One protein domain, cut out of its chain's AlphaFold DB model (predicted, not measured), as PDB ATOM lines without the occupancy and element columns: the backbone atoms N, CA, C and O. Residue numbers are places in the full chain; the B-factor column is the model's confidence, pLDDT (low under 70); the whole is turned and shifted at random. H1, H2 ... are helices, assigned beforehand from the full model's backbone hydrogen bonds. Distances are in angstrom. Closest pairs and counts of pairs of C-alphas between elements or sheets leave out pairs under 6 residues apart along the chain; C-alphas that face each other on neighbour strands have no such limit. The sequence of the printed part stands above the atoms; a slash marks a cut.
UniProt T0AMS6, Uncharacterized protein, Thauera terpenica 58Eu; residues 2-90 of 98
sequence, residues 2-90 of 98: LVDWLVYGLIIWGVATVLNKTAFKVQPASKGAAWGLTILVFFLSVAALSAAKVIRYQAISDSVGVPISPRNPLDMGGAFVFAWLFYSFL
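This is residues 2 to 90 of the 98 residues of an uncharacterized protein of Thauera terpenica 58Eu (UniProt T0AMS6). Picture a long, slender bundle of three helices: H1 and the much longer H2 form a narrow V, close at the start of H1 and opening toward residues 22 to 30, and the short H3 packs across both where the V opens. The second half of H2 runs on past the part that H3 covers, and residues 65 to 75 fold back from its far end to H3. The printed part has 89 residues, with three named helices in the order H1, H2, H3 and no named strand; its class is all helix. It is loose, with a radius of gyration of the C-alphas of 15.7 A, and a rod in outline, its C-alphas spanning 55 by 19 by 15 A.

Go from the first printed residue through H1, residues 2 to 21, H2, residues 31 to 64, and H3, residues 76 to 89; together they make an up and down bundle, each helix running against the one before it. Look first at Asp 4 in H1 and Ala 52 in H2: their C-alphas, the closest of the two helices, are 7.4 A apart. H1 and H2 are close but not clearly touching, and run opposite ways at a shallow tilt of 27 degrees. Next look at Ser 45 and Ala 79, where the closest C-alphas of H2 and H3 are 4.6 A apart. These two helices touch, with residues 34 to 49 alone on the side of H2, and form a helical hairpin, running opposite ways at a steep tilt of 44 degrees. H3 also touches H1, and the closest C-alphas are those of Ile 12 and Phe 86, 6.0 A apart. H1 and H3 run the same way at a shallow tilt of 34 degrees, only just short of steep. Along the backbones of H1, H2 and H3, every O i to N i+4 pair is within hydrogen-bond range.

Find C-alpha 2 at (-28.049, 14.746, 16.896); from there H1 runs 28.2 A to C-alpha 21. Find C-alpha 31 at (-57.658, 21.604, 9.570), where H2 begins; its 34 residues run 48.6 A to C-alpha 64. H3 begins at Met 76 and runs 19.8 A to C-alpha 89 at (-45.119, 17.047, 5.906).

For the full length, look from Val 26 to Gly 65, whose C-alphas, the two farthest apart, are 54.8 A from each other. The link from H1 to H2 has 9 residues and is short; the link from H2 to H3 has 11 and is long. The printed part has no cut. In the B-factor column you will find a mean pLDDT of 92.0 over the printed part, and no printed residue is under 70.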
ATOM      1  N   LEU A   2     -27.918  14.572  18.355       82.81
ATOM      2  CA  LEU A   2     -28.049  14.746  16.896       82.81
ATOM      3  C   LEU A   2     -28.433  13.458  16.139       82.81
ATOM      4  O   LEU A   2     -29.366  13.477  15.349       82.81
ATOM      5  N   VAL A   3     -27.765  12.333  16.417       86.12
ATOM      6  CA  VAL A   3     -28.098  11.036  15.789       86.12
ATOM      7  C   VAL A   3     -29.519  10.595  16.149       86.12
ATOM      8  O   VAL A   3     -30.290  10.253  15.261       86.12
ATOM      9  N   ASP A   4     -29.890  10.678  17.431       86.62
ATOM     10  CA  ASP A   4     -31.237  10.327  17.908       86.62
ATOM     11  C   ASP A   4     -32.303  11.185  17.207       86.62
ATOM     12  O   ASP A   4     -33.335  10.678  16.783       86.62
ATOM     13  N   TRP A   5     -32.021  12.476  17.012       90.94
ATOM     14  CA  TRP A   5     -32.891  13.412  16.306       90.94
ATOM     15  C   TRP A   5     -32.993  13.111  14.808       90.94
ATOM     16  O   TRP A   5     -34.078  13.217  14.244       90.94
ATOM     17  N   LEU A   6     -31.902  12.709  14.150       93.44
ATOM     18  CA  LEU A   6     -31.933  12.302  12.742       93.44
ATOM     19  C   LEU A   6     -32.778  11.039  12.548       93.44
ATOM     20  O   LEU A   6     -33.658  11.012  11.689       93.44
ATOM     21  N   VAL A   7     -32.551  10.015  13.378       93.69
ATOM     22  CA  VAL A   7     -33.328   8.767  13.345       93.69
ATOM     23  C   VAL A   7     -34.800   9.054  13.631       93.69
ATOM     24  O   VAL A   7     -35.674   8.610  12.889       93.69
ATOM     25  N   TYR A   8     -35.090   9.852  14.659       93.62
ATOM     26  CA  TYR A   8     -36.460  10.218  14.999       93.62
ATOM     27  C   TYR A   8     -37.133  11.051  13.899       93.62
ATOM     28  O   TYR A   8     -38.288  10.811  13.555       93.62
ATOM     29  N   GLY A   9     -36.402  11.969  13.265       94.25
ATOM     30  CA  GLY A   9     -36.884  12.737  12.119       94.25
ATOM     31  C   GLY A   9     -37.275  11.860  10.932       94.25
ATOM     32  O   GLY A   9     -38.322  12.093  10.326       94.25
ATOM     33  N   LEU A  10     -36.496  10.814  10.639       96.19
ATOM     34  CA  LEU A  10     -36.840   9.827   9.610       96.19
ATOM     35  C   LEU A  10     -38.116   9.056   9.960       96.19
ATOM     36  O   LEU A  10     -38.948   8.833   9.080       96.19
ATOM     37  N   ILE A  11     -38.309   8.698  11.235       95.81
ATOM     38  CA  ILE A  11     -39.546   8.058  11.706       95.81
ATOM     39  C   ILE A  11     -40.735   8.994  11.481       95.81
ATOM     40  O   ILE A  11     -41.725   8.591  10.875       95.81
ATOM     41  N   ILE A  12     -40.631  10.254  11.906       96.81
ATOM     42  CA  ILE A  12     -41.695  11.256  11.757       96.81
ATOM     43  C   ILE A  12     -42.050  11.485  10.287       96.81
ATOM     44  O   ILE A  12     -43.228  11.493   9.920       96.81
ATOM     45  N   TRP A  13     -41.039  11.621   9.431       96.44
ATOM     46  CA  TRP A  13     -41.226  11.728   7.988       96.44
ATOM     47  C   TRP A  13     -41.896  10.478   7.402       96.44
ATOM     48  O   TRP A  13     -42.820  10.594   6.590       96.44
ATOM     49  N   GLY A  14     -41.480   9.286   7.835       96.56
ATOM     50  CA  GLY A  14     -42.068   8.015   7.424       96.56
ATOM     51  C   GLY A  14     -43.545   7.914   7.801       96.56
ATOM     52  O   GLY A  14     -44.374   7.611   6.945       96.56
ATOM     53  N   VAL A  15     -43.899   8.252   9.045       95.94
ATOM     54  CA  VAL A  15     -45.290   8.264   9.527       95.94
ATOM     55  C   VAL A  15     -46.139   9.244   8.719       95.94
ATOM     56  O   VAL A  15     -47.204   8.865   8.226       95.94
ATOM     57  N   ALA A  16     -45.665  10.477   8.515       95.12
ATOM     58  CA  ALA A  16     -46.370  11.459   7.689       95.12
ATOM     59  C   ALA A  16     -46.556  10.953   6.248       95.12
ATOM     60  O   ALA A  16     -47.644  11.052   5.686       95.12
ATOM     61  N   THR A  17     -45.525  10.338   5.667       96.31
ATOM     62  CA  THR A  17     -45.574   9.769   4.312       96.31
ATOM     63  C   THR A  17     -46.595   8.640   4.200       96.31
ATOM     64  O   THR A  17     -47.361   8.604   3.235       96.31
ATOM     65  N   VAL A  18     -46.638   7.731   5.177       96.75
ATOM     66  CA  VAL A  18     -47.626   6.646   5.218       96.75
ATOM     67  C   VAL A  18     -49.033   7.222   5.320       96.75
ATOM     68  O   VAL A  18     -49.882   6.864   4.505       96.75
ATOM     69  N   LEU A  19     -49.275   8.162   6.238       93.81
ATOM     70  CA  LEU A  19     -50.582   8.813   6.383       93.81
ATOM     71  C   LEU A  19     -51.011   9.523   5.096       93.81
ATOM     72  O   LEU A  19     -52.149   9.371   4.658       93.81
ATOM     73  N   ASN A  20     -50.090  10.221   4.431       94.69
ATOM     74  CA  ASN A  20     -50.357  10.893   3.161       94.69
ATOM     75  C   ASN A  20     -50.706   9.921   2.030       94.69
ATOM     76  O   ASN A  20     -51.577  10.211   1.216       94.69
ATOM     77  N   LYS A  21     -50.038   8.764   1.965       94.56
ATOM     78  CA  LYS A  21     -50.275   7.748   0.927       94.56
ATOM     79  C   LYS A  21     -51.483   6.850   1.205       94.56
ATOM     80  O   LYS A  21     -51.922   6.149   0.295       94.56
ATOM     81  N   THR A  22     -52.002   6.858   2.431       93.88
ATOM     82  CA  THR A  22     -53.117   6.010   2.871       93.88
ATOM     83  C   THR A  22     -54.339   6.858   3.225       93.88
ATOM     84  O   THR A  22     -55.193   7.082   2.368       93.88
ATOM     85  N   ALA A  23     -54.397   7.376   4.452       92.19
ATOM     86  CA  ALA A  23     -55.521   8.122   5.007       92.19
ATOM     87  C   ALA A  23     -55.822   9.428   4.253       92.19
ATOM     88  O   ALA A  23     -56.987   9.782   4.096       92.19
ATOM     89  N   PHE A  24     -54.794  10.119   3.747       92.12
ATOM     90  CA  PHE A  24     -54.935  11.412   3.060       92.12
ATOM     91  C   PHE A  24     -54.601  11.357   1.565       92.12
ATOM     92  O   PHE A  24     -54.207  12.364   0.968       92.12
ATOM     93  N   LYS A  25     -54.756  10.173   0.956       90.25
ATOM     94  CA  LYS A  25     -54.487   9.951  -0.472       90.25
ATOM     95  C   LYS A  25     -55.510  10.645  -1.369       90.25
ATOM     96  O   LYS A  25     -55.137  11.245  -2.371       90.25
ATOM     97  N   VAL A  26     -56.793  10.502  -1.034       87.38
ATOM     98  CA  VAL A  26     -57.917  10.985  -1.856       87.38
ATOM     99  C   VAL A  26     -58.371  12.365  -1.397       87.38
ATOM    100  O   VAL A  26     -58.549  13.261  -2.216       87.38
ATOM    101  N   GLN A  27     -58.523  12.548  -0.084       89.75
ATOM    102  CA  GLN A  27     -58.902  13.821   0.511       89.75
ATOM    103  C   GLN A  27     -57.805  14.275   1.475       89.75
ATOM    104  O   GLN A  27     -57.399  13.495   2.340       89.75
ATOM    105  N   PRO A  28     -57.304  15.515   1.349       91.31
ATOM    106  CA  PRO A  28     -56.288  16.016   2.257       91.31
ATOM    107  C   PRO A  28     -56.861  16.179   3.671       91.31
ATOM    108  O   PRO A  28     -58.061  16.403   3.852       91.31
ATOM    109  N   ALA A  29     -55.995  16.107   4.679       91.00
ATOM    110  CA  ALA A  29     -56.377  16.249   6.076       91.00
ATOM    111  C   ALA A  29     -57.109  17.579   6.305       91.00
ATOM    112  O   ALA A  29     -56.613  18.653   5.937       91.00
ATOM    113  N   SER A  30     -58.281  17.518   6.941       92.81
ATOM    114  CA  SER A  30     -58.985  18.720   7.388       92.81
ATOM    115  C   SER A  30     -58.128  19.489   8.399       92.81
ATOM    116  O   SER A  30     -57.244  18.919   9.043       92.81
ATOM    117  N   LYS A  31     -58.394  20.791   8.584       90.00
ATOM    118  CA  LYS A  31     -57.658  21.604   9.570       90.00
ATOM    119  C   LYS A  31     -57.704  20.973  10.967       90.00
ATOM    120  O   LYS A  31     -56.670  20.891  11.623       90.00
ATOM    121  N   GLY A  32     -58.878  20.489  11.384       91.12
ATOM    122  CA  GLY A  32     -59.063  19.815  12.671       91.12
ATOM    123  C   GLY A  32     -58.277  18.508  12.773       91.12
ATOM    124  O   GLY A  32     -57.569  18.307  13.754       91.12
ATOM    125  N   ALA A  33     -58.322  17.660  11.738       92.00
ATOM    126  CA  ALA A  33     -57.564  16.408  11.718       92.00
ATOM    127  C   ALA A  33     -56.048  16.652  11.753       92.00
ATOM    128  O   ALA A  33     -55.332  15.993  12.503       92.00
ATOM    129  N   ALA A  34     -55.556  17.631  10.989       93.31
ATOM    130  CA  ALA A  34     -54.140  17.972  10.953       93.31
ATOM    131  C   ALA A  34     -53.636  18.476  12.315       93.31
ATOM    132  O   ALA A  34     -52.593  18.025  12.786       93.31
ATOM    133  N   TRP A  35     -54.390  19.360  12.978       94.69
ATOM    134  CA  TRP A  35     -54.057  19.822  14.327       94.69
ATOM    135  C   TRP A  35     -54.150  18.703  15.366       94.69
ATOM    136  O   TRP A  35     -53.218  18.540  16.150       94.69
ATOM    137  N   GLY A  36     -55.211  17.894  15.336       95.94
ATOM    138  CA  GLY A  36     -55.383  16.771  16.258       95.94
ATOM    139  C   GLY A  36     -54.240  15.757  16.167       95.94
ATOM    140  O   GLY A  36     -53.647  15.401  17.185       95.94
ATOM    141  N   LEU A  37     -53.859  15.361  14.949       95.50
ATOM    142  CA  LEU A  37     -52.720  14.466  14.727       95.50
ATOM    143  C   LEU A  37     -51.393  15.100  15.153       95.50
ATOM    144  O   LEU A  37     -50.544  14.415  15.709       95.50
ATOM    145  N   THR A  38     -51.218  16.403  14.941       95.69
ATOM    146  CA  THR A  38     -49.996  17.112  15.349       95.69
ATOM    147  C   THR A  38     -49.850  17.168  16.864       95.69
ATOM    148  O   THR A  38     -48.764  16.919  17.378       95.69
ATOM    149  N   ILE A  39     -50.937  17.444  17.589       96.44
ATOM    150  CA  ILE A  39     -50.948  17.432  19.057       96.44
ATOM    151  C   ILE A  39     -50.643  16.024  19.574       96.44
ATOM    152  O   ILE A  39     -49.824  15.862  20.476       96.44
ATOM    153  N   LEU A  40     -51.242  14.993  18.973       96.75
ATOM    154  CA  LEU A  40     -50.935  13.606  19.317       96.75
ATOM    155  C   LEU A  40     -49.445  13.294  19.103       96.75
ATOM    156  O   LEU A  40     -48.786  12.778  20.005       96.75
ATOM    157  N   VAL A  41     -48.896  13.655  17.941       96.38
ATOM    158  CA  VAL A  41     -47.475  13.459  17.622       96.38
ATOM    159  C   VAL A  41     -46.574  14.242  18.569       96.38
ATOM    160  O   VAL A  41     -45.530  13.721  18.953       96.38
ATOM    161  N   PHE A  42     -46.967  15.437  19.008       96.62
ATOM    162  CA  PHE A  42     -46.229  16.191  20.017       96.62
ATOM    163  C   PHE A  42     -46.072  15.388  21.313       96.62
ATOM    164  O   PHE A  42     -44.946  15.176  21.756       96.62
ATOM    165  N   PHE A  43     -47.160  14.867  21.888       96.75
ATOM    166  CA  PHE A  43     -47.081  14.080  23.125       96.75
ATOM    167  C   PHE A  43     -46.288  12.780  22.951       96.75
ATOM    168  O   PHE A  43     -45.467  12.440  23.806       96.75
ATOM    169  N   LEU A  44     -46.469  12.086  21.822       96.00
ATOM    170  CA  LEU A  44     -45.668  10.905  21.491       96.00
ATOM    171  C   LEU A  44     -44.178  11.249  21.352       96.00
ATOM    172  O   LEU A  44     -43.326  10.480  21.796       96.00
ATOM    173  N   SER A  45     -43.861  12.419  20.796       95.06
ATOM    174  CA  SER A  45     -42.487  12.905  20.664       95.06
ATOM    175  C   SER A  45     -41.879  13.270  22.009       95.06
ATOM    176  O   SER A  45     -40.726  12.922  22.252       95.06
ATOM    177  N   VAL A  46     -42.645  13.894  22.914       95.06
ATOM    178  CA  VAL A  46     -42.189  14.141  24.291       95.06
ATOM    179  C   VAL A  46     -41.806  12.815  24.937       95.06
ATOM    180  O   VAL A  46     -40.686  12.689  25.424       95.06
ATOM    181  N   ALA A  47     -42.686  11.814  24.905       94.25
ATOM    182  CA  ALA A  47     -42.411  10.515  25.512       94.25
ATOM    183  C   ALA A  47     -41.184   9.827  24.886       94.25
ATOM    184  O   ALA A  47     -40.259   9.446  25.605       94.25
ATOM    185  N   ALA A  48     -41.139   9.722  23.555       93.50
ATOM    186  CA  ALA A  48     -40.079   9.011  22.845       93.50
ATOM    187  C   ALA A  48     -38.700   9.663  23.029       93.50
ATOM    188  O   ALA A  48     -37.728   8.974  23.335       93.50
ATOM    189  N   LEU A  49     -38.604  10.988  22.889       93.19
ATOM    190  CA  LEU A  49     -37.331  11.700  23.019       93.19
ATOM    191  C   LEU A  49     -36.853  11.757  24.469       93.19
ATOM    192  O   LEU A  49     -35.655  11.627  24.721       93.19
ATOM    193  N   SER A  50     -37.773  11.885  25.427       92.88
ATOM    194  CA  SER A  50     -37.425  11.835  26.852       92.88
ATOM    195  C   SER A  50     -36.891  10.453  27.234       92.88
ATOM    196  O   SER A  50     -35.847  10.357  27.877       92.88
ATOM    197  N   ALA A  51     -37.535   9.377  26.767       91.31
ATOM    198  CA  ALA A  51     -37.047   8.013  26.968       91.31
ATOM    199  C   ALA A  51     -35.675   7.794  26.308       91.31
ATOM    200  O   ALA A  51     -34.749   7.316  26.960       91.31
ATOM    201  N   ALA A  52     -35.505   8.218  25.049       90.94
ATOM    202  CA  ALA A  52     -34.226   8.123  24.344       90.94
ATOM    203  C   ALA A  52     -33.106   8.884  25.075       90.94
ATOM    204  O   ALA A  52     -31.982   8.394  25.187       90.94
ATOM    205  N   LYS A  53     -33.417  10.064  25.624       90.44
ATOM    206  CA  LYS A  53     -32.487  10.851  26.437       90.44
ATOM    207  C   LYS A  53     -32.085  10.105  27.705       90.44
ATOM    208  O   LYS A  53     -30.894  10.028  27.986       90.44
ATOM    209  N   VAL A  54     -33.036   9.534  28.440       90.31
ATOM    210  CA  VAL A  54     -32.748   8.763  29.661       90.31
ATOM    211  C   VAL A  54     -31.870   7.549  29.356       90.31
ATOM    212  O   VAL A  54     -30.823   7.404  29.980       90.31
ATOM    213  N   ILE A  55     -32.229   6.745  28.349       90.44
ATOM    214  CA  ILE A  55     -31.455   5.560  27.935       90.44
ATOM    215  C   ILE A  55     -30.024   5.953  27.561       90.44
ATOM    216  O   ILE A  55     -29.062   5.304  27.960       90.44
ATOM    217  N   ARG A  56     -29.860   7.055  26.826       88.31
ATOM    218  CA  ARG A  56     -28.538   7.533  26.417       88.31
ATOM    219  C   ARG A  56     -27.691   7.987  27.603       88.31
ATOM    220  O   ARG A  56     -26.496   7.715  27.621       88.31
ATOM    221  N   TYR A  57     -28.282   8.682  28.571       88.69
ATOM    222  CA  TYR A  57     -27.573   9.096  29.783       88.69
ATOM    223  C   TYR A  57     -27.179   7.895  30.649       88.69
ATOM    224  O   TYR A  57     -26.057   7.872  31.144       88.69
ATOM    225  N   GLN A  58     -28.043   6.881  30.754       89.06
ATOM    226  CA  GLN A  58     -27.714   5.612  31.412       89.06
ATOM    227  C   GLN A  58     -26.544   4.909  30.715       89.06
ATOM    228  O   GLN A  58     -25.547   4.616  31.362       89.06
ATOM    229  N   ALA A  59     -26.590   4.758  29.389       88.31
ATOM    230  CA  ALA A  59     -25.497   4.141  28.637       88.31
ATOM    231  C   ALA A  59     -24.160   4.890  28.805       88.31
ATOM    232  O   ALA A  59     -23.104   4.268  28.896       88.31
ATOM    233  N   ILE A  60     -24.195   6.228  28.871       87.88
ATOM    234  CA  ILE A  60     -22.997   7.027  29.160       87.88
ATOM    235  C   ILE A  60     -22.528   6.773  30.594       87.88
ATOM    236  O   ILE A  60     -21.351   6.482  30.784       87.88
ATOM    237  N   SER A  61     -23.428   6.845  31.578       88.62
ATOM    238  CA  SER A  61     -23.147   6.582  32.994       88.62
ATOM    239  C   SER A  61     -22.455   5.231  33.194       88.62
ATOM    240  O   SER A  61     -21.413   5.167  33.844       88.62
ATOM    241  N   ASP A  62     -22.979   4.177  32.567       89.81
ATOM    242  CA  ASP A  62     -22.415   2.826  32.618       89.81
ATOM    243  C   ASP A  62     -21.032   2.762  31.956       89.81
ATOM    244  O   ASP A  62     -20.132   2.093  32.456       89.81
ATOM    245  N   SER A  63     -20.826   3.506  30.862       88.69
ATOM    246  CA  SER A  63     -19.542   3.533  30.148       88.69
ATOM    247  C   SER A  63     -18.418   4.251  30.903       88.69
ATOM    248  O   SER A  63     -17.252   3.915  30.711       88.69
ATOM    249  N   VAL A  64     -18.749   5.233  31.752       91.00
ATOM    250  CA  VAL A  64     -17.756   6.003  32.524       91.00
ATOM    251  C   VAL A  64     -17.690   5.607  34.001       91.00
ATOM    252  O   VAL A  64     -16.814   6.088  34.715       91.00
ATOM    253  N   GLY A  65     -18.603   4.750  34.471       88.88
ATOM    254  CA  GLY A  65     -18.665   4.291  35.861       88.88
ATOM    255  C   GLY A  65     -19.098   5.362  36.869       88.88
ATOM    256  O   GLY A  65     -18.860   5.210  38.065       88.88
ATOM    257  N   VAL A  66     -19.715   6.454  36.408       88.31
ATOM    258  CA  VAL A  66     -20.150   7.584  37.244       88.31
ATOM    259  C   VAL A  66     -21.618   7.888  36.947       88.31
ATOM    260  O   VAL A  66     -21.958   8.016  35.771       88.31
ATOM    261  N   PRO A  67     -22.483   8.063  37.968       85.19
ATOM    262  CA  PRO A  67     -23.890   8.391  37.764       85.19
ATOM    263  C   PRO A  67     -24.051   9.761  37.093       85.19
ATOM    264  O   PRO A  67     -23.831  10.805  37.708       85.19
ATOM    265  N   ILE A  68     -24.468   9.755  35.826       85.69
ATOM    266  CA  ILE A  68     -24.769  10.965  35.050       85.69
ATOM    267  C   ILE A  68     -26.266  10.988  34.740       85.69
ATOM    268  O   ILE A  68     -26.773  10.161  33.984       85.69
ATOM    269  N   SER A  69     -26.959  12.000  35.260       83.00
ATOM    270  CA  SER A  69     -28.388  12.217  35.014       83.00
ATOM    271  C   SER A  69     -28.632  13.488  34.196       83.00
ATOM    272  O   SER A  69     -27.937  14.492  34.379       83.00
ATOM    273  N   PRO A  70     -29.628  13.495  33.293       81.12
ATOM    274  CA  PRO A  70     -29.991  14.699  32.565       81.12
ATOM    275  C   PRO A  70     -30.610  15.734  33.514       81.12
ATOM    276  O   PRO A  70     -31.508  15.417  34.287       81.12
ATOM    277  N   ARG A  71     -30.191  17.002  33.397       82.75
ATOM    278  CA  ARG A  71     -30.743  18.118  34.196       82.75
ATOM    279  C   ARG A  71     -32.250  18.315  33.991       82.75
ATOM    280  O   ARG A  71     -32.952  18.705  34.913       82.75
ATOM    281  N   ASN A  72     -32.730  18.058  32.775       84.69
ATOM    282  CA  ASN A  72     -34.149  17.961  32.460       84.69
ATOM    283  C   ASN A  72     -34.371  16.683  31.633       84.69
ATOM    284  O   ASN A  72     -33.841  16.611  30.512       84.69
ATOM    285  N   PRO A  73     -35.097  15.681  32.157       82.19
ATOM    286  CA  PRO A  73     -35.367  14.443  31.434       82.19
ATOM    287  C   PRO A  73     -36.358  14.650  30.284       82.19
ATOM    288  O   PRO A  73     -36.310  13.893  29.319       82.19
ATOM    289  N   LEU A  74     -37.203  15.686  30.349       89.38
ATOM    290  CA  LEU A  74     -38.204  15.964  29.325       89.38
ATOM    291  C   LEU A  74     -37.606  16.729  28.139       89.38
ATOM    292  O   LEU A  74     -37.007  17.793  28.312       89.38
ATOM    293  N   ASP A  75     -37.807  16.214  26.925       87.88
ATOM    294  CA  ASP A  75     -37.397  16.878  25.679       87.88
ATOM    295  C   ASP A  75     -38.591  17.523  24.955       87.88
ATOM    296  O   ASP A  75     -39.037  17.097  23.889       87.88
ATOM    297  N   MET A  76     -39.138  18.574  25.572       91.56
ATOM    298  CA  MET A  76     -40.263  19.331  25.005       91.56
ATOM    299  C   MET A  76     -39.857  20.139  23.766       91.56
ATOM    300  O   MET A  76     -40.665  20.319  22.857       91.56
ATOM    301  N   GLY A  77     -38.606  20.612  23.719       90.75
ATOM    302  CA  GLY A  77     -38.076  21.377  22.589       90.75
ATOM    303  C   GLY A  77     -37.956  20.520  21.333       90.75
ATOM    304  O   GLY A  77     -38.458  20.907  20.280       90.75
ATOM    305  N   GLY A  78     -37.375  19.322  21.455       91.19
ATOM    306  CA  GLY A  78     -37.351  18.350  20.368       91.19
ATOM    307  C   GLY A  78     -38.758  17.959  19.939       91.19
ATOM    308  O   GLY A  78     -39.081  18.024  18.756       91.19
ATOM    309  N   ALA A  79     -39.642  17.660  20.895       94.06
ATOM    310  CA  ALA A  79     -41.021  17.300  20.585       94.06
ATOM    311  C   ALA A  79     -41.764  18.377  19.783       94.06
ATOM    312  O   ALA A  79     -42.490  18.052  18.844       94.06
ATOM    313  N   PHE A  80     -41.550  19.654  20.106       95.31
ATOM    314  CA  PHE A  80     -42.114  20.768  19.351       95.31
ATOM    315  C   PHE A  80     -41.590  20.809  17.909       95.31
ATOM    316  O   PHE A  80     -42.380  20.916  16.971       95.31
ATOM    317  N   VAL A  81     -40.273  20.657  17.719       95.56
ATOM    318  CA  VAL A  81     -39.646  20.616  16.387       95.56
ATOM    319  C   VAL A  81     -40.223  19.477  15.548       95.56
ATOM    320  O   VAL A  81     -40.607  19.689  14.398       95.56
ATOM    321  N   PHE A  82     -40.334  18.275  16.109       96.00
ATOM    322  CA  PHE A  82     -40.830  17.118  15.366       96.00
ATOM    323  C   PHE A  82     -42.334  17.156  15.110       96.00
ATOM    324  O   PHE A  82     -42.765  16.763  14.028       96.00
ATOM    325  N   ALA A  83     -43.131  17.698  16.031       95.75
ATOM    326  CA  ALA A  83     -44.543  17.964  15.778       95.75
ATOM    327  C   ALA A  83     -44.724  18.982  14.642       95.75
ATOM    328  O   ALA A  83     -45.548  18.782  13.748       95.75
ATOM    329  N   TRP A  84     -43.911  20.041  14.621       95.31
ATOM    330  CA  TRP A  84     -43.920  21.020  13.536       95.31
ATOM    331  C   TRP A  84     -43.519  20.402  12.189       95.31
ATOM    332  O   TRP A  84     -44.177  20.645  11.173       95.31
ATOM    333  N   LEU A  85     -42.470  19.573  12.168       94.75
ATOM    334  CA  LEU A  85     -42.044  18.845  10.970       94.75
ATOM    335  C   LEU A  85     -43.140  17.902  10.471       94.75
ATOM    336  O   LEU A  85     -43.482  17.935   9.291       94.75
ATOM    337  N   PHE A  86     -43.744  17.123  11.369       96.19
ATOM    338  CA  PHE A  86     -44.879  16.261  11.052       96.19
ATOM    339  C   PHE A  86     -46.017  17.048  10.393       96.19
ATOM    340  O   PHE A  86     -46.472  16.694   9.306       96.19
ATOM    341  N   TYR A  87     -46.434  18.154  11.014       94.00
ATOM    342  CA  TYR A  87     -47.487  19.019  10.487       94.00
ATOM    343  C   TYR A  87     -47.139  19.615   9.118       94.00
ATOM    344  O   TYR A  87     -48.016  19.769   8.267       94.00
ATOM    345  N   SER A  88     -45.863  19.941   8.904       92.94
ATOM    346  CA  SER A  88     -45.353  20.474   7.637       92.94
ATOM    347  C   SER A  88     -45.342  19.422   6.526       92.94
ATOM    348  O   SER A  88     -45.565  19.763   5.366       92.94
ATOM    349  N   PHE A  89     -45.114  18.151   6.865       93.31
ATOM    350  CA  PHE A  89     -45.119  17.047   5.906       93.31
ATOM    351  C   PHE A  89     -46.511  16.486   5.626       93.31
ATOM    352  O   PHE A  89     -46.700  15.850   4.591       93.31
ATOM    353  N   LEU A  90     -47.486  16.688   6.511       92.75
ATOM    354  CA  LEU A  90     -48.841  16.186   6.322       92.75
ATOM    355  C   LEU A  90     -49.507  16.834   5.093       92.75
ATOM    356  O   LEU A  90     -49.421  18.042   4.880       92.75
TER     357      LEU A  90